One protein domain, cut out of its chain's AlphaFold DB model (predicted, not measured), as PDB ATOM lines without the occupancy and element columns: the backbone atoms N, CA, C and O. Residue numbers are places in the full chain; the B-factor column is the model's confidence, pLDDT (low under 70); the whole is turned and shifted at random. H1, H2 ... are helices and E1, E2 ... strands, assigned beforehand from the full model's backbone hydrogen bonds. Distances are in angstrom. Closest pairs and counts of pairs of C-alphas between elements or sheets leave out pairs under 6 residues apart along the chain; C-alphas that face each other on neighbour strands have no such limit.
ATOM      1  N   GLU A  31     -44.157 -19.928  -5.002       90.75
ATOM      2  CA  GLU A  31     -42.737 -19.851  -4.659       90.75
ATOM      3  C   GLU A  31     -42.202 -18.421  -4.769       90.75
ATOM      4  O   GLU A  31     -41.380 -18.011  -3.946       90.75
ATOM      5  N   ASP A  32     -42.681 -17.643  -5.746       89.50
ATOM      6  CA  ASP A  32     -42.375 -16.211  -5.826       89.50
ATOM      7  C   ASP A  32     -42.931 -15.484  -4.600       89.50
ATOM      8  O   ASP A  32     -42.218 -14.701  -3.975       89.50
ATOM      9  N   ALA A  33     -44.174 -15.786  -4.209       90.62
ATOM     10  CA  ALA A  33     -44.804 -15.178  -3.040       90.62
ATOM     11  C   ALA A  33     -44.042 -15.492  -1.747       90.62
ATOM     12  O   ALA A  33     -43.889 -14.616  -0.897       90.62
ATOM     13  N   LEU A  34     -43.516 -16.714  -1.620       89.25
ATOM     14  CA  LEU A  34     -42.654 -17.103  -0.506       89.25
ATOM     15  C   LEU A  34     -41.349 -16.289  -0.486       89.25
ATOM     16  O   LEU A  34     -40.959 -15.772   0.558       89.25
ATOM     17  N   ARG A  35     -40.689 -16.122  -1.639       85.12
ATOM     18  CA  ARG A  35     -39.439 -15.343  -1.761       85.12
ATOM     19  C   ARG A  35     -39.635 -13.854  -1.491       85.12
ATOM     20  O   ARG A  35     -38.715 -13.191  -1.022       85.12
ATOM     21  N   MET A  36     -40.830 -13.332  -1.746       81.56
ATOM     22  CA  MET A  36     -41.173 -11.938  -1.469       81.56
ATOM     23  C   MET A  36     -41.309 -11.617   0.029       81.56
ATOM     24  O   MET A  36     -41.306 -10.442   0.387       81.56
ATOM     25  N   ILE A  37     -41.358 -12.610   0.927       73.94
ATOM     26  CA  ILE A  37     -41.277 -12.347   2.376       73.94
ATOM     27  C   ILE A  37     -39.888 -11.792   2.762       73.94
ATOM     28  O   ILE A  37     -39.752 -11.079   3.752       73.94
ATOM     29  N   GLU A  38     -38.845 -12.065   1.971       63.84
ATOM     30  CA  GLU A  38     -37.451 -11.749   2.311       63.84
ATOM     31  C   GLU A  38     -36.935 -10.413   1.750       63.84
ATOM     32  O   GLU A  38     -35.724 -10.188   1.736       63.84
ATOM     33  N   VAL A  39     -37.804  -9.496   1.307       56.75
ATOM     34  CA  VAL A  39     -37.371  -8.296   0.551       56.75
ATOM     35  C   VAL A  39     -36.487  -7.323   1.363       56.75
ATOM     36  O   VAL A  39     -35.872  -6.423   0.800       56.75
ATOM     37  N   GLU A  40     -36.291  -7.549   2.664       50.19
ATOM     38  CA  GLU A  40     -35.309  -6.808   3.471       50.19
ATOM     39  C   GLU A  40     -33.915  -7.471   3.573       50.19
ATOM     40  O   GLU A  40     -33.006  -6.888   4.162       50.19
ATOM     41  N   ASN A  41     -33.691  -8.670   3.013       53.56
ATOM     42  CA  ASN A  41     -32.407  -9.384   3.094       53.56
ATOM     43  C   ASN A  41     -32.049 -10.154   1.804       53.56
ATOM     44  O   ASN A  41     -32.061 -11.382   1.778       53.56
ATOM     45  N   GLU A  42     -31.577  -9.439   0.774       56.97
ATOM     46  CA  GLU A  42     -31.146  -9.959  -0.549       56.97
ATOM     47  C   GLU A  42     -30.093 -11.096  -0.535       56.97
ATOM     48  O   GLU A  42     -29.760 -11.659  -1.577       56.97
ATOM     49  N   LYS A  43     -29.518 -11.431   0.627       57.28
ATOM     50  CA  LYS A  43     -28.489 -12.476   0.780       57.28
ATOM     51  C   LYS A  43     -29.023 -13.811   1.297       57.28
ATOM     52  O   LYS A  43     -28.237 -14.756   1.392       57.28
ATOM     53  N   ARG A  44     -30.298 -13.899   1.682       66.38
ATOM     54  CA  ARG A  44     -30.885 -15.150   2.175       66.38
ATOM     55  C   ARG A  44     -31.337 -16.006   0.996       66.38
ATOM     56  O   ARG A  44     -31.812 -15.503  -0.016       66.38
ATOM     57  N   GLN A  45     -31.063 -17.303   1.086       74.06
ATOM     58  CA  GLN A  45     -31.469 -18.278   0.080       74.06
ATOM     59  C   GLN A  45     -32.555 -19.155   0.684       74.06
ATOM     60  O   GLN A  45     -32.293 -19.900   1.630       74.06
ATOM     61  N   ILE A  46     -33.753 -19.083   0.110       83.75
ATOM     62  CA  ILE A  46     -34.823 -20.037   0.386       83.75
ATOM     63  C   ILE A  46     -34.539 -21.315  -0.398       83.75
ATOM     64  O   ILE A  46     -34.521 -21.300  -1.632       83.75
ATOM     65  N   ASN A  47     -34.352 -22.420   0.318       88.50
ATOM     66  CA  ASN A  47     -34.344 -23.750  -0.276       88.50
ATOM     67  C   ASN A  47     -35.723 -24.388  -0.101       88.50
ATOM     68  O   ASN A  47     -36.156 -24.585   1.033       88.50
ATOM     69  N   VAL A  48     -36.401 -24.693  -1.207       92.12
ATOM     70  CA  VAL A  48     -37.717 -25.347  -1.211       92.12
ATOM     71  C   VAL A  48     -37.512 -26.852  -1.347       92.12
ATOM     72  O   VAL A  48     -36.907 -27.299  -2.317       92.12
ATOM     73  N   TYR A  49     -38.036 -27.622  -0.395       92.75
ATOM     74  CA  TYR A  49     -37.948 -29.088  -0.393       92.75
ATOM     75  C   TYR A  49     -39.167 -29.745  -1.029       92.75
ATOM     76  O   TYR A  49     -39.062 -30.791  -1.662       92.75
ATOM     77  N   GLY A  50     -40.337 -29.129  -0.875       93.50
ATOM     78  CA  GLY A  50     -41.562 -29.686  -1.417       93.50
ATOM     79  C   GLY A  50     -42.711 -28.702  -1.383       93.50
ATOM     80  O   GLY A  50     -42.780 -27.813  -0.537       93.50
ATOM     81  N   THR A  51     -43.620 -28.890  -2.329       94.31
ATOM     82  CA  THR A  51     -44.832 -28.095  -2.492       94.31
ATOM     83  C   THR A  51     -46.017 -29.041  -2.517       94.31
ATOM     84  O   THR A  51     -46.035 -29.992  -3.303       94.31
ATOM     85  N   HIS A  52     -47.021 -28.773  -1.697       95.00
ATOM     86  CA  HIS A  52     -48.255 -29.537  -1.670       95.00
ATOM     87  C   HIS A  52     -49.428 -28.619  -2.005       95.00
ATOM     88  O   HIS A  52     -49.807 -27.750  -1.220       95.00
ATOM     89  N   LYS A  53     -50.004 -28.801  -3.197       94.44
ATOM     90  CA  LYS A  53     -51.220 -28.092  -3.600       94.44
ATOM     91  C   LYS A  53     -52.406 -28.694  -2.850       94.44
ATOM     92  O   LYS A  53     -52.782 -29.828  -3.133       94.44
ATOM     93  N   VAL A  54     -52.989 -27.934  -1.925       92.94
ATOM     94  CA  VAL A  54     -54.200 -28.344  -1.200       92.94
ATOM     95  C   VAL A  54     -55.417 -28.146  -2.098       92.94
ATOM     96  O   VAL A  54     -56.215 -29.058  -2.277       92.94
ATOM     97  N   ASN A  55     -55.534 -26.968  -2.714       91.44
ATOM     98  CA  ASN A  55     -56.592 -26.637  -3.669       91.44
ATOM     99  C   ASN A  55     -56.115 -25.533  -4.641       91.44
ATOM    100  O   ASN A  55     -54.918 -25.260  -4.739       91.44
ATOM    101  N   GLU A  56     -57.018 -24.931  -5.422       91.44
ATOM    102  CA  GLU A  56     -56.659 -23.880  -6.394       91.44
ATOM    103  C   GLU A  56     -56.156 -22.577  -5.755       91.44
ATOM    104  O   GLU A  56     -55.411 -21.834  -6.401       91.44
ATOM    105  N   ASP A  57     -56.517 -22.336  -4.495       93.00
ATOM    106  CA  ASP A  57     -56.257 -21.091  -3.777       93.00
ATOM    107  C   ASP A  57     -55.267 -21.258  -2.613       93.00
ATOM    108  O   ASP A  57     -54.916 -20.268  -1.977       93.00
ATOM    109  N   LEU A  58     -54.786 -22.477  -2.336       94.56
ATOM    110  CA  LEU A  58     -53.838 -22.764  -1.258       94.56
ATOM    111  C   LEU A  58     -52.769 -23.777  -1.677       94.56
ATOM    112  O   LEU A  58     -53.064 -24.910  -2.077       94.56
ATOM    113  N   VAL A  59     -51.514 -23.377  -1.482       96.38
ATOM    114  CA  VAL A  59     -50.332 -24.230  -1.598       96.38
ATOM    115  C   VAL A  59     -49.539 -24.167  -0.301       96.38
ATOM    116  O   VAL A  59     -49.267 -23.090   0.224       96.38
ATOM    117  N   LEU A  60     -49.145 -25.339   0.187       96.31
ATOM    118  CA  LEU A  60     -48.243 -25.490   1.316       96.31
ATOM    119  C   LEU A  60     -46.823 -25.687   0.796       96.31
ATOM    120  O   LEU A  60     -46.610 -26.497  -0.112       96.31
ATOM    121  N   ILE A  61     -45.849 -24.976   1.356       95.56
ATOM    122  CA  ILE A  61     -44.452 -25.069   0.916       95.56
ATOM    123  C   ILE A  61     -43.558 -25.403   2.101       95.56
ATOM    124  O   ILE A  61     -43.516 -24.658   3.075       95.56
ATOM    125  N   VAL A  62     -42.814 -26.505   1.999       94.94
ATOM    126  CA  VAL A  62     -41.758 -26.868   2.949       94.94
ATOM    127  C   VAL A  62     -40.451 -26.250   2.482       94.94
ATOM    128  O   VAL A  62     -40.001 -26.512   1.362       94.94
ATOM    129  N   PHE A  63     -39.816 -25.451   3.330       92.31
ATOM    130  CA  PHE A  63     -38.599 -24.736   2.965       92.31
ATOM    131  C   PHE A  63     -37.672 -24.476   4.161       92.31
ATOM    132  O   PHE A  63     -38.029 -24.678   5.319       92.31
ATOM    133  N   ARG A  64     -36.463 -23.992   3.869       88.81
ATOM    134  CA  ARG A  64     -35.480 -23.460   4.828       88.81
ATOM    135  C   ARG A  64     -35.018 -22.087   4.341       88.81
ATOM    136  O   ARG A  64     -34.773 -21.945   3.148       88.81
ATOM    137  N   GLY A  65     -34.887 -21.091   5.226       74.44
ATOM    138  CA  GLY A  65     -34.288 -19.792   4.853       74.44
ATOM    139  C   GLY A  65     -34.789 -18.545   5.590       74.44
ATOM    140  O   GLY A  65     -33.977 -17.667   5.871       74.44
ATOM    141  N   VAL A  66     -36.064 -18.497   6.001       66.06
ATOM    142  CA  VAL A  66     -36.708 -17.235   6.441       66.06
ATOM    143  C   VAL A  66     -36.046 -16.587   7.670       66.06
ATOM    144  O   VAL A  66     -35.947 -15.359   7.724       66.06
ATOM    145  N   MET A  67     -35.522 -17.365   8.634       63.81
ATOM    146  CA  MET A  67     -34.961 -16.814   9.888       63.81
ATOM    147  C   MET A  67     -33.474 -17.111  10.132       63.81
ATOM    148  O   MET A  67     -32.703 -16.172  10.327       63.81
ATOM    149  N   ASN A  68     -33.054 -18.382  10.127       68.00
ATOM    150  CA  ASN A  68     -31.683 -18.783  10.493       68.00
ATOM    151  C   ASN A  68     -31.003 -19.739   9.497       68.00
ATOM    152  O   ASN A  68     -29.856 -20.114   9.713       68.00
ATOM    153  N   GLY A  69     -31.676 -20.120   8.406       72.75
ATOM    154  CA  GLY A  69     -31.125 -21.044   7.407       72.75
ATOM    155  C   GLY A  69     -30.889 -22.472   7.914       72.75
ATOM    156  O   GLY A  69     -30.295 -23.262   7.190       72.75
ATOM    157  N   GLU A  70     -31.357 -22.820   9.111       79.12
ATOM    158  CA  GLU A  70     -31.220 -24.156   9.707       79.12
ATOM    159  C   GLU A  70     -32.590 -24.797   9.913       79.12
ATOM    160  O   GLU A  70     -32.795 -25.960   9.553       79.12
ATOM    161  N   ASP A  71     -33.545 -24.002  10.385       88.25
ATOM    162  CA  ASP A  71     -34.898 -24.450  10.663       88.25
ATOM    163  C   ASP A  71     -35.664 -24.796   9.391       88.25
ATOM    164  O   ASP A  71     -35.485 -24.195   8.321       88.25
ATOM    165  N   ILE A  72     -36.544 -25.775   9.542       91.19
ATOM    166  CA  ILE A  72     -37.485 -26.204   8.520       91.19
ATOM    167  C   ILE A  72     -38.802 -25.507   8.816       91.19
ATOM    168  O   ILE A  72     -39.235 -25.423   9.962       91.19
ATOM    169  N   TRP A  73     -39.437 -24.995   7.774       92.81
ATOM    170  CA  TRP A  73     -40.661 -24.221   7.867       92.81
ATOM    171  C   TRP A  73     -41.690 -24.759   6.890       92.81
ATOM    172  O   TRP A  73     -41.346 -25.226   5.804       92.81
ATOM    173  N   LEU A  74     -42.950 -24.638   7.275       94.12
ATOM    174  CA  LEU A  74     -44.104 -24.808   6.416       94.12
ATOM    175  C   LEU A  74     -44.740 -23.439   6.197       94.12
ATOM    176  O   LEU A  74     -45.148 -22.818   7.171       94.12
ATOM    177  N   ALA A  75     -44.809 -22.968   4.955       94.00
ATOM    178  CA  ALA A  75     -45.539 -21.754   4.600       94.00
ATOM    179  C   ALA A  75     -46.912 -22.073   4.016       94.00
ATOM    180  O   ALA A  75     -47.026 -22.920   3.126       94.00
ATOM    181  N   ASP A  76     -47.893 -21.286   4.441       94.19
ATOM    182  CA  ASP A  76     -49.229 -21.240   3.871       94.19
ATOM    183  C   ASP A  76     -49.265 -20.115   2.833       94.19
ATOM    184  O   ASP A  76     -49.150 -18.922   3.152       94.19
ATOM    185  N   VAL A  77     -49.378 -20.500   1.560       94.94
ATOM    186  CA  VAL A  77     -49.356 -19.570   0.431       94.94
ATOM    187  C   VAL A  77     -50.713 -19.560  -0.251       94.94
ATOM    188  O   VAL A  77     -51.125 -20.525  -0.893       94.94
ATOM    189  N   HIS A  78     -51.402 -18.433  -0.104       94.94
ATOM    190  CA  HIS A  78     -52.781 -18.251  -0.528       94.94
ATOM    191  C   HIS A  78     -52.857 -17.458  -1.821       94.94
ATOM    192  O   HIS A  78     -52.089 -16.519  -2.033       94.94
ATOM    193  N   LYS A  79     -53.836 -17.784  -2.656       93.56
ATOM    194  CA  LYS A  79     -54.236 -16.955  -3.783       93.56
ATOM    195  C   LYS A  79     -55.377 -16.043  -3.352       93.56
ATOM    196  O   LYS A  79     -56.485 -16.496  -3.092       93.56
ATOM    197  N   GLU A  80     -55.118 -14.744  -3.303       90.81
ATOM    198  CA  GLU A  80     -56.104 -13.716  -2.967       90.81
ATOM    199  C   GLU A  80     -56.184 -12.700  -4.099       90.81
ATOM    200  O   GLU A  80     -55.157 -12.191  -4.547       90.81
ATOM    201  N   ASP A  81     -57.393 -12.404  -4.579       89.50
ATOM    202  CA  ASP A  81     -57.619 -11.469  -5.691       89.50
ATOM    203  C   ASP A  81     -56.774 -11.796  -6.943       89.50
ATOM    204  O   ASP A  81     -56.321 -10.922  -7.681       89.50
ATOM    205  N   GLY A  82     -56.532 -13.093  -7.174       87.56
ATOM    206  CA  GLY A  82     -55.718 -13.594  -8.282       87.56
ATOM    207  C   GLY A  82     -54.203 -13.531  -8.060       87.56
ATOM    208  O   GLY A  82     -53.463 -13.934  -8.957       87.56
ATOM    209  N   GLN A  83     -53.737 -13.082  -6.892       90.75
ATOM    210  CA  GLN A  83     -52.322 -12.931  -6.552       90.75
ATOM    211  C   GLN A  83     -51.910 -13.893  -5.439       90.75
ATOM    212  O   GLN A  83     -52.627 -14.051  -4.453       90.75
ATOM    213  N   TRP A  84     -50.737 -14.508  -5.572       94.12
ATOM    214  CA  TRP A  84     -50.183 -15.354  -4.518       94.12
ATOM    215  C   TRP A  84     -49.576 -14.507  -3.400       94.12
ATOM    216  O   TRP A  84     -48.853 -13.545  -3.656       94.12
ATOM    217  N   LYS A  85     -49.862 -14.869  -2.151       91.94
ATOM    218  CA  LYS A  85     -49.350 -14.218  -0.947       91.94
ATOM    219  C   LYS A  85     -49.025 -15.281   0.090       91.94
ATOM    220  O   LYS A  85     -49.884 -16.087   0.438       91.94
ATOM    221  N   ALA A  86     -47.805 -15.265   0.606       90.81
ATOM    222  CA  ALA A  86     -47.470 -16.057   1.776       90.81
ATOM    223  C   ALA A  86     -48.039 -15.370   3.025       90.81
ATOM    224  O   ALA A  86     -47.845 -14.167   3.215       90.81
ATOM    225  N   LYS A  87     -48.812 -16.111   3.821       89.12
ATOM    226  CA  LYS A  87     -49.594 -15.559   4.938       89.12
ATOM    227  C   LYS A  87     -49.020 -15.937   6.282       89.12
ATOM    228  O   LYS A  87     -48.799 -15.069   7.122       89.12
ATOM    229  N   GLU A  88     -48.772 -17.223   6.455       86.50
ATOM    230  CA  GLU A  88     -48.309 -17.789   7.708       86.50
ATOM    231  C   GLU A  88     -47.147 -18.736   7.440       86.50
ATOM    232  O   GLU A  88     -47.010 -19.297   6.351       86.50
ATOM    233  N   SER A  89     -46.283 -18.884   8.440       89.06
ATOM    234  CA  SER A  89     -45.222 -19.878   8.419       89.06
ATOM    235  C   SER A  89     -45.085 -20.515   9.790       89.06
ATOM    236  O   SER A  89     -44.911 -19.805  10.783       89.06
ATOM    237  N   VAL A  90     -45.114 -21.842   9.838       90.06
ATOM    238  CA  VAL A  90     -44.969 -22.628  11.064       90.06
ATOM    239  C   VAL A  90     -43.648 -23.381  11.019       90.06
ATOM    240  O   VAL A  90     -43.274 -23.950   9.994       90.06
ATOM    241  N   GLN A  91     -42.916 -23.370  12.127       90.88
ATOM    242  CA  GLN A  91     -41.654 -24.091  12.251       90.88
ATOM    243  C   GLN A  91     -41.908 -25.596  12.406       90.88
ATOM    244  O   GLN A  91     -42.701 -26.010  13.249       90.88
ATOM    245  N   MET A  92     -41.205 -26.406  11.614       91.44
ATOM    246  CA  MET A  92     -41.375 -27.854  11.495       91.44
ATOM    247  C   MET A  92     -40.047 -28.599  11.724       91.44
ATOM    248  O   MET A  92     -39.524 -29.242  10.820       91.44
ATOM    249  N   ASN A  93     -39.474 -28.509  12.926       86.00
ATOM    250  CA  ASN A  93     -38.122 -29.009  13.236       86.00
ATOM    251  C   ASN A  93     -38.033 -30.492  13.653       86.00
ATOM    252  O   ASN A  93     -37.059 -30.901  14.288       86.00
ATOM    253  N   GLY A  94     -39.017 -31.298  13.266       86.62
ATOM    254  CA  GLY A  94     -39.016 -32.744  13.467       86.62
ATOM    255  C   GLY A  94     -39.939 -33.230  14.584       86.62
ATOM    256  O   GLY A  94     -40.572 -32.422  15.270       86.62
ATOM    257  N   PRO A  95     -40.056 -34.560  14.736       86.44
ATOM    258  CA  PRO A  95     -40.970 -35.187  15.678       86.44
ATOM    259  C   PRO A  95     -40.624 -34.842  17.125       86.44
ATOM    260  O   PRO A  95     -39.462 -34.692  17.499       86.44
ATOM    261  N   PHE A  96     -41.653 -34.762  17.962       81.62
ATOM    262  CA  PHE A  96     -41.484 -34.570  19.395       81.62
ATOM    263  C   PHE A  96     -41.260 -35.928  20.068       81.62
ATOM    264  O   PHE A  96     -41.973 -36.896  19.778       81.62
ATOM    265  N   GLU A  97     -40.274 -36.005  20.966       81.12
ATOM    266  CA  GLU A  97     -39.961 -37.241  21.687       81.12
ATOM    267  C   GLU A  97     -41.200 -37.803  22.402       81.12
ATOM    268  O   GLU A  97     -41.936 -37.082  23.076       81.12
ATOM    269  N   GLY A  98     -41.422 -39.114  22.268       76.88
ATOM    270  CA  GLY A  98     -42.494 -39.827  22.971       76.88
ATOM    271  C   GLY A  98     -43.886 -39.750  22.334       76.88
ATOM    272  O   GLY A  98     -44.806 -40.373  22.857       76.88
ATOM    273  N   ASN A  99     -44.048 -39.065  21.198       82.06
ATOM    274  CA  ASN A  99     -45.340 -38.933  20.506       82.06
ATOM    275  C   ASN A  99     -45.586 -39.990  19.410       82.06
ATOM    276  O   ASN A  99     -46.576 -39.914  18.687       82.06
ATOM    277  N   GLY A 100     -44.719 -41.002  19.325       88.00
ATOM    278  CA  GLY A 100     -44.841 -42.119  18.390       88.00
ATOM    279  C   GLY A 100     -44.270 -41.844  16.997       88.00
ATOM    280  O   GLY A 100     -43.816 -40.742  16.690       88.00
ATOM    281  N   GLU A 101     -44.324 -42.891  16.176       93.31
ATOM    282  CA  GLU A 101     -43.723 -43.000  14.838       93.31
ATOM    283  C   GLU A 101     -44.372 -42.091  13.774       93.31
ATOM    284  O   GLU A 101     -43.723 -41.689  12.808       93.31
ATOM    285  N   ILE A 102     -45.660 -41.769  13.943       94.81
ATOM    286  CA  ILE A 102     -46.431 -40.864  13.079       94.81
ATOM    287  C   ILE A 102     -47.138 -39.848  13.971       94.81
ATOM    288  O   ILE A 102     -47.902 -40.223  14.860       94.81
ATOM    289  N   GLN A 103     -46.904 -38.563  13.718       95.06
ATOM    290  CA  GLN A 103     -47.403 -37.461  14.541       95.06
ATOM    291  C   GLN A 103     -48.119 -36.440  13.670       95.06
ATOM    292  O   GLN A 103     -47.569 -36.038  12.649       95.06
ATOM    293  N   THR A 104     -49.298 -35.978  14.091       94.75
ATOM    294  CA  THR A 104     -50.002 -34.843  13.474       94.75
ATOM    295  C   THR A 104     -49.673 -33.567  14.236       94.75
ATOM    296  O   THR A 104     -49.827 -33.522  15.454       94.75
ATOM    297  N   ILE A 105     -49.234 -32.533  13.522       94.81
ATOM    298  CA  ILE A 105     -48.851 -31.237  14.101       94.81
ATOM    299  C   ILE A 105     -49.884 -30.165  13.787       94.81
ATOM    300  O   ILE A 105     -50.208 -29.345  14.643       94.81
ATOM    301  N   ILE A 106     -50.418 -30.183  12.567       94.81
ATOM    302  CA  ILE A 106     -51.378 -29.194  12.085       94.81
ATOM    303  C   ILE A 106     -52.611 -29.935  11.590       94.81
ATOM    304  O   ILE A 106     -52.504 -30.874  10.801       94.81
ATOM    305  N   ILE A 107     -53.777 -29.483  12.044       95.12
ATOM    306  CA  ILE A 107     -55.084 -29.864  11.511       95.12
ATOM    307  C   ILE A 107     -55.768 -28.561  11.116       95.12
ATOM    308  O   ILE A 107     -56.084 -27.744  11.978       95.12
ATOM    309  N   ASN A 108     -55.975 -28.361   9.819       93.19
ATOM    310  CA  ASN A 108     -56.680 -27.208   9.289       93.19
ATOM    311  C   ASN A 108     -58.009 -27.675   8.690       93.19
ATOM    312  O   ASN A 108     -58.074 -28.184   7.567       93.19
ATOM    313  N   GLU A 109     -59.080 -27.534   9.467       92.94
ATOM    314  CA  GLU A 109     -60.417 -27.949   9.039       92.94
ATOM    315  C   GLU A 109     -61.004 -27.017   7.976       92.94
ATOM    316  O   GLU A 109     -61.770 -27.479   7.125       92.94
ATOM    317  N   ASP A 110     -60.636 -25.735   7.986       90.31
ATOM    318  CA  ASP A 110     -61.165 -24.727   7.064       90.31
ATOM    319  C   ASP A 110     -60.768 -25.047   5.622       90.31
ATOM    320  O   ASP A 110     -61.620 -25.101   4.732       90.31
ATOM    321  N   PHE A 111     -59.490 -25.362   5.415       90.06
ATOM    322  CA  PHE A 111     -58.937 -25.713   4.108       90.06
ATOM    323  C   PHE A 111     -58.854 -27.221   3.850       90.06
ATOM    324  O   PHE A 111     -58.597 -27.621   2.717       90.06
ATOM    325  N   GLY A 112     -59.112 -28.058   4.860       92.31
ATOM    326  CA  GLY A 112     -59.219 -29.508   4.705       92.31
ATOM    327  C   GLY A 112     -57.877 -30.214   4.530       92.31
ATOM    328  O   GLY A 112     -57.737 -31.049   3.635       92.31
ATOM    329  N   TYR A 113     -56.890 -29.903   5.371       94.75
ATOM    330  CA  TYR A 113     -55.602 -30.596   5.356       94.75
ATOM    331  C   TYR A 113     -55.069 -30.903   6.757       94.75
ATOM    332  O   TYR A 113     -55.391 -30.239   7.742       94.75
ATOM    333  N   GLU A 114     -54.219 -31.922   6.828       96.50
ATOM    334  CA  GLU A 114     -53.414 -32.268   7.993       96.50
ATOM    335  C   GLU A 114     -51.937 -32.358   7.585       96.50
ATOM    336  O   GLU A 114     -51.619 -32.790   6.470       96.50
ATOM    337  N   VAL A 115     -51.043 -31.973   8.498       96.88
ATOM    338  CA  VAL A 115     -49.586 -32.059   8.316       96.88
ATOM    339  C   VAL A 115     -48.939 -32.604   9.575       96.88
ATOM    340  O   VAL A 115     -49.342 -32.268  10.694       96.88
ATOM    341  N   GLY A 116     -47.875 -33.379   9.408       96.38
ATOM    342  CA  GLY A 116     -47.016 -33.717  10.526       96.38
ATOM    343  C   GLY A 116     -45.766 -34.489  10.141       96.38
ATOM    344  O   GLY A 116     -45.253 -34.330   9.035       96.38
ATOM    345  N   TYR A 117     -45.266 -35.296  11.075       96.19
ATOM    346  CA  TYR A 117     -44.020 -36.047  10.929       96.19
ATOM    347  C   TYR A 117     -44.257 -37.546  10.847       96.19
ATOM    348  O   TYR A 117     -45.187 -38.077  11.458       96.19
ATOM    349  N   ILE A 118     -43.386 -38.216  10.106       95.81
ATOM    350  CA  ILE A 118     -43.272 -39.672  10.060       95.81
ATOM    351  C   ILE A 118     -41.791 -40.040  10.152       95.81
ATOM    352  O   ILE A 118     -40.969 -39.444   9.450       95.81
ATOM    353  N   GLU A 119     -41.437 -40.978  11.029       94.94
ATOM    354  CA  GLU A 119     -40.069 -41.504  11.098       94.94
ATOM    355  C   GLU A 119     -39.702 -42.212   9.781       94.94
ATOM    356  O   GLU A 119     -40.523 -42.885   9.155       94.94
ATOM    357  N   SER A 120     -38.459 -42.061   9.324       93.12
ATOM    358  CA  SER A 120     -38.055 -42.494   7.976       93.12
ATOM    359  C   SER A 120     -38.099 -44.006   7.738       93.12
ATOM    360  O   SER A 120     -38.153 -44.443   6.587       93.12
ATOM    361  N   ASN A 121     -38.052 -44.807   8.802       92.50
ATOM    362  CA  ASN A 121     -38.127 -46.269   8.780       92.50
ATOM    363  C   ASN A 121     -39.571 -46.807   8.801       92.50
ATOM    364  O   ASN A 121     -39.766 -48.018   8.678       92.50
ATOM    365  N   VAL A 122     -40.571 -45.937   8.947       93.88
ATOM    366  CA  VAL A 122     -41.982 -46.319   9.048       93.88
ATOM    367  C   VAL A 122     -42.586 -46.461   7.647       93.88
ATOM    368  O   VAL A 122     -42.379 -45.594   6.792       93.88
ATOM    369  N   PRO A 123     -43.358 -47.530   7.372       94.31
ATOM    370  CA  PRO A 123     -44.088 -47.657   6.116       94.31
ATOM    371  C   PRO A 123     -45.045 -46.481   5.895       94.31
ATOM    372  O   PRO A 123     -45.895 -46.191   6.735       94.31
ATOM    373  N   ILE A 124     -44.927 -45.830   4.740       94.56
ATOM    374  CA  ILE A 124     -45.755 -44.679   4.372       94.56
ATOM    375  C   ILE A 124     -47.177 -45.166   4.043       94.56
ATOM    376  O   ILE A 124     -47.335 -45.968   3.117       94.56
ATOM    377  N   PRO A 125     -48.222 -44.694   4.750       94.06
ATOM    378  CA  PRO A 125     -49.605 -44.979   4.386       94.06
ATOM    379  C   PRO A 125     -49.947 -44.413   3.000       94.06
ATOM    380  O   PRO A 125     -49.538 -43.306   2.659       94.06
ATOM    381  N   GLU A 126     -50.747 -45.141   2.216       91.06
ATOM    382  CA  GLU A 126     -51.057 -44.793   0.814       91.06
ATOM    383  C   GLU A 126     -51.729 -43.421   0.636       91.06
ATOM    384  O   GLU A 126     -51.680 -42.835  -0.443       91.06
ATOM    385  N   ASN A 127     -52.365 -42.897   1.684       91.94
ATOM    386  CA  ASN A 127     -53.083 -41.626   1.662       91.94
ATOM    387  C   ASN A 127     -52.230 -40.418   2.089       91.94
ATOM    388  O   ASN A 127     -52.783 -39.326   2.246       91.94
ATOM    389  N   LEU A 128     -50.927 -40.602   2.326       95.06
ATOM    390  CA  LEU A 128     -50.014 -39.531   2.718       95.06
ATOM    391  C   LEU A 128     -49.105 -39.124   1.557       95.06
ATOM    392  O   LEU A 128     -48.486 -39.959   0.902       95.06
ATOM    393  N   ASN A 129     -48.974 -37.817   1.348       95.25
ATOM    394  CA  ASN A 129     -47.947 -37.248   0.480       95.25
ATOM    395  C   ASN A 129     -46.729 -36.903   1.331       95.25
ATOM    396  O   ASN A 129     -46.877 -36.247   2.357       95.25
ATOM    397  N   ILE A 130     -45.539 -37.321   0.907       96.00
ATOM    398  CA  ILE A 130     -44.317 -37.179   1.699       96.00
ATOM    399  C   ILE A 130     -43.383 -36.145   1.082       96.00
ATOM    400  O   ILE A 130     -43.163 -36.137  -0.127       96.00
ATOM    401  N   VAL A 131     -42.808 -35.304   1.936       95.94
ATOM    402  CA  VAL A 131     -41.696 -34.416   1.616       95.94
ATOM    403  C   VAL A 131     -40.487 -34.847   2.434       95.94
ATOM    404  O   VAL A 131     -40.510 -34.844   3.667       95.94
ATOM    405  N   GLU A 132     -39.431 -35.226   1.722       94.69
ATOM    406  CA  GLU A 132     -38.114 -35.506   2.286       94.69
ATOM    407  C   GLU A 132     -37.294 -34.218   2.333       94.69
ATOM    408  O   GLU A 132     -37.433 -33.343   1.476       94.69
ATOM    409  N   ILE A 133     -36.455 -34.088   3.356       92.25
ATOM    410  CA  ILE A 133     -35.682 -32.875   3.602       92.25
ATOM    411  C   ILE A 133     -34.209 -33.234   3.522       92.25
ATOM    412  O   ILE A 133     -33.734 -34.108   4.246       92.25
ATOM    413  N   ASP A 134     -33.468 -32.536   2.663       88.06
ATOM    414  CA  ASP A 134     -32.045 -32.811   2.505       88.06
ATOM    415  C   ASP A 134     -31.314 -32.706   3.848       88.06
ATOM    416  O   ASP A 134     -31.419 -31.702   4.565       88.06
ATOM    417  N   LYS A 135     -30.488 -33.721   4.131       86.44
ATOM    418  CA  LYS A 135     -29.682 -33.853   5.359       86.44
ATOM    419  C   LYS A 135     -30.498 -34.105   6.634       86.44
ATOM    420  O   LYS A 135     -29.943 -33.988   7.724       86.44
ATOM    421  N   VAL A 136     -31.777 -34.449   6.508       90.06
ATOM    422  CA  VAL A 136     -32.600 -34.992   7.591       90.06
ATOM    423  C   VAL A 136     -32.942 -36.430   7.225       90.06
ATOM    424  O   VAL A 136     -33.735 -36.677   6.324       90.06
ATOM    425  N   GLU A 137     -32.304 -37.384   7.897       91.06
ATOM    426  CA  GLU A 137     -32.472 -38.809   7.585       91.06
ATOM    427  C   GLU A 137     -33.486 -39.491   8.505       91.06
ATOM    428  O   GLU A 137     -34.091 -40.484   8.109       91.06
ATOM    429  N   ASP A 138     -33.727 -38.946   9.698       93.38
ATOM    430  CA  ASP A 138     -34.506 -39.619  10.744       93.38
ATOM    431  C   ASP A 138     -36.025 -39.499  10.553       93.38
ATOM    432  O   ASP A 138     -36.786 -40.337  11.037       93.38
ATOM    433  N   TRP A 139     -36.489 -38.473   9.837       95.06
ATOM    434  CA  TRP A 139     -37.913 -38.187   9.683       95.06
ATOM    435  C   TRP A 139     -38.231 -37.427   8.395       95.06
ATOM    436  O   TRP A 139     -37.366 -36.824   7.760       95.06
ATOM    437  N   LYS A 140     -39.513 -37.443   8.029       95.69
ATOM    438  CA  LYS A 140     -40.080 -36.792   6.842       95.69
ATOM    439  C   LYS A 140     -41.336 -36.013   7.225       95.69
ATOM    440  O   LYS A 140     -41.950 -36.299   8.255       95.69
ATOM    441  N   ILE A 141     -41.740 -35.054   6.392       96.88
ATOM    442  CA  ILE A 141     -43.033 -34.370   6.544       96.88
ATOM    443  C   ILE A 141     -44.076 -35.108   5.721       96.88
ATOM    444  O   ILE A 141     -43.840 -35.405   4.551       96.88
ATOM    445  N   TRP A 142     -45.235 -35.375   6.312       96.94
ATOM    446  CA  TRP A 142     -46.383 -35.907   5.590       96.94
ATOM    447  C   TRP A 142     -47.508 -34.880   5.484       96.94
ATOM    448  O   TRP A 142     -47.703 -34.056   6.374       96.94
ATOM    449  N   PHE A 143     -48.272 -34.984   4.400       96.81
ATOM    450  CA  PHE A 143     -49.467 -34.202   4.108       96.81
ATOM    451  C   PHE A 143     -50.637 -35.123   3.796       96.81
ATOM    452  O   PHE A 143     -50.491 -36.102   3.058       96.81
ATOM    453  N   LYS A 144     -51.817 -34.768   4.294       95.38
ATOM    454  CA  LYS A 144     -53.066 -35.471   4.008       95.38
ATOM    455  C   LYS A 144     -54.161 -34.461   3.706       95.38
ATOM    456  O   LYS A 144     -54.416 -33.570   4.509       95.38
ATOM    457  N   GLN A 145     -54.838 -34.641   2.579       92.44
ATOM    458  CA  GLN A 145     -56.072 -33.919   2.283       92.44
ATOM    459  C   GLN A 145     -57.239 -34.637   2.961       92.44
ATOM    460  O   GLN A 145     -57.316 -35.869   2.949       92.44
ATOM    461  N   THR A 146     -58.121 -33.876   3.599       87.31
ATOM    462  CA  THR A 146     -59.266 -34.403   4.356       87.31
ATOM    463  C   THR A 146     -60.611 -34.064   3.722       87.31
ATOM    464  O   THR A 146     -61.640 -34.537   4.209       87.31
TER     465      THR A 146
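Overview. This is residues 31 to 146 of the 147 residues of an uncharacterized protein of Rossellomorea vietnamensis (UniProt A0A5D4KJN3). Two strongly twisted sheets of four strands stand partly face to face as a sandwich, nearest each other where E1 and E2 come to E7 and E8, and apart at E4 and E5. The first sheet, E1 to E4, curls round the short helix H1, which covers its face turned away from the second sheet. The 116 printed residues hold one named helix and eight named strands, in the order H1 E1 E2 E3 E4 E5 E6 E7 E8, a mostly strand class. The sheets, in the orders E1 - E2 - E3 - E4 and E5 - E6 - E8 - E7, are antiparallel throughout. The whole is compact, with a radius of gyration of the C-alphas of 14.3 A and spans of 39 by 31 by 19 A.

Arrangement. Begin with the meander, each strand the antiparallel neighbour of the one before: E1, residues 47 to 53, E2, 58 to 64, E3, 73 to 80, and E4, 83 to 91. Its three successive strand pairs are hairpins. Look for N 49 and O 62 at 2.9 A between E1 and E2, N 61 and O 75 at 3.0 A between E2 and E3, and N 76 and O 88 at 2.9 A between E3 and E4. H1, residues 31 to 38, is on this sheet; its closest C-alphas to E4 are those of Ala 33 and Lys 85, 5.1 A. In H1, 2 of 4 O i to N i+4 pairs and 5 of 5 O i to N i+3 pairs are within hydrogen-bond range. The other sheet has E5, residues 102 to 108, E6, 113 to 119, E8, 139 to 145, and E7, 129 to 131. Find N 105 and O 115 at 2.8 A in the hairpin E5 and E6, N 116 and O 142 at 3.1 A between E6 and E8, and N 131 and O 141 at 2.8 A in the hairpin E7 and E8. Between the sheets, the closest C-alphas of E1 and E7 are those of Gly 50 and Val 131, 5.6 A. H1 is not on this second sheet.

Along the chain. Find C-alpha 31 at (-42.737, -19.851, -4.659), where H1 begins; it is 11.9 A long. E4, the longest strand, runs 24.3 A from C-alpha 83 at (-52.322, -12.931, -6.552). E3 measures 21.6 A, and E8 runs 20.1 A to C-alpha 145 at (-56.072, -33.919, 2.283).

Size, cuts and confidence. The two C-alphas farthest apart, those of Asp 81 and Gly 98, are 43.1 A apart. The printed part has no cut and no long link; the chain changes sheets at the short link of 10 residues from E4 to E5. Mean pLDDT of the printed part is 88.4, and residues 38 to 44 and 66 to 68 are under 70.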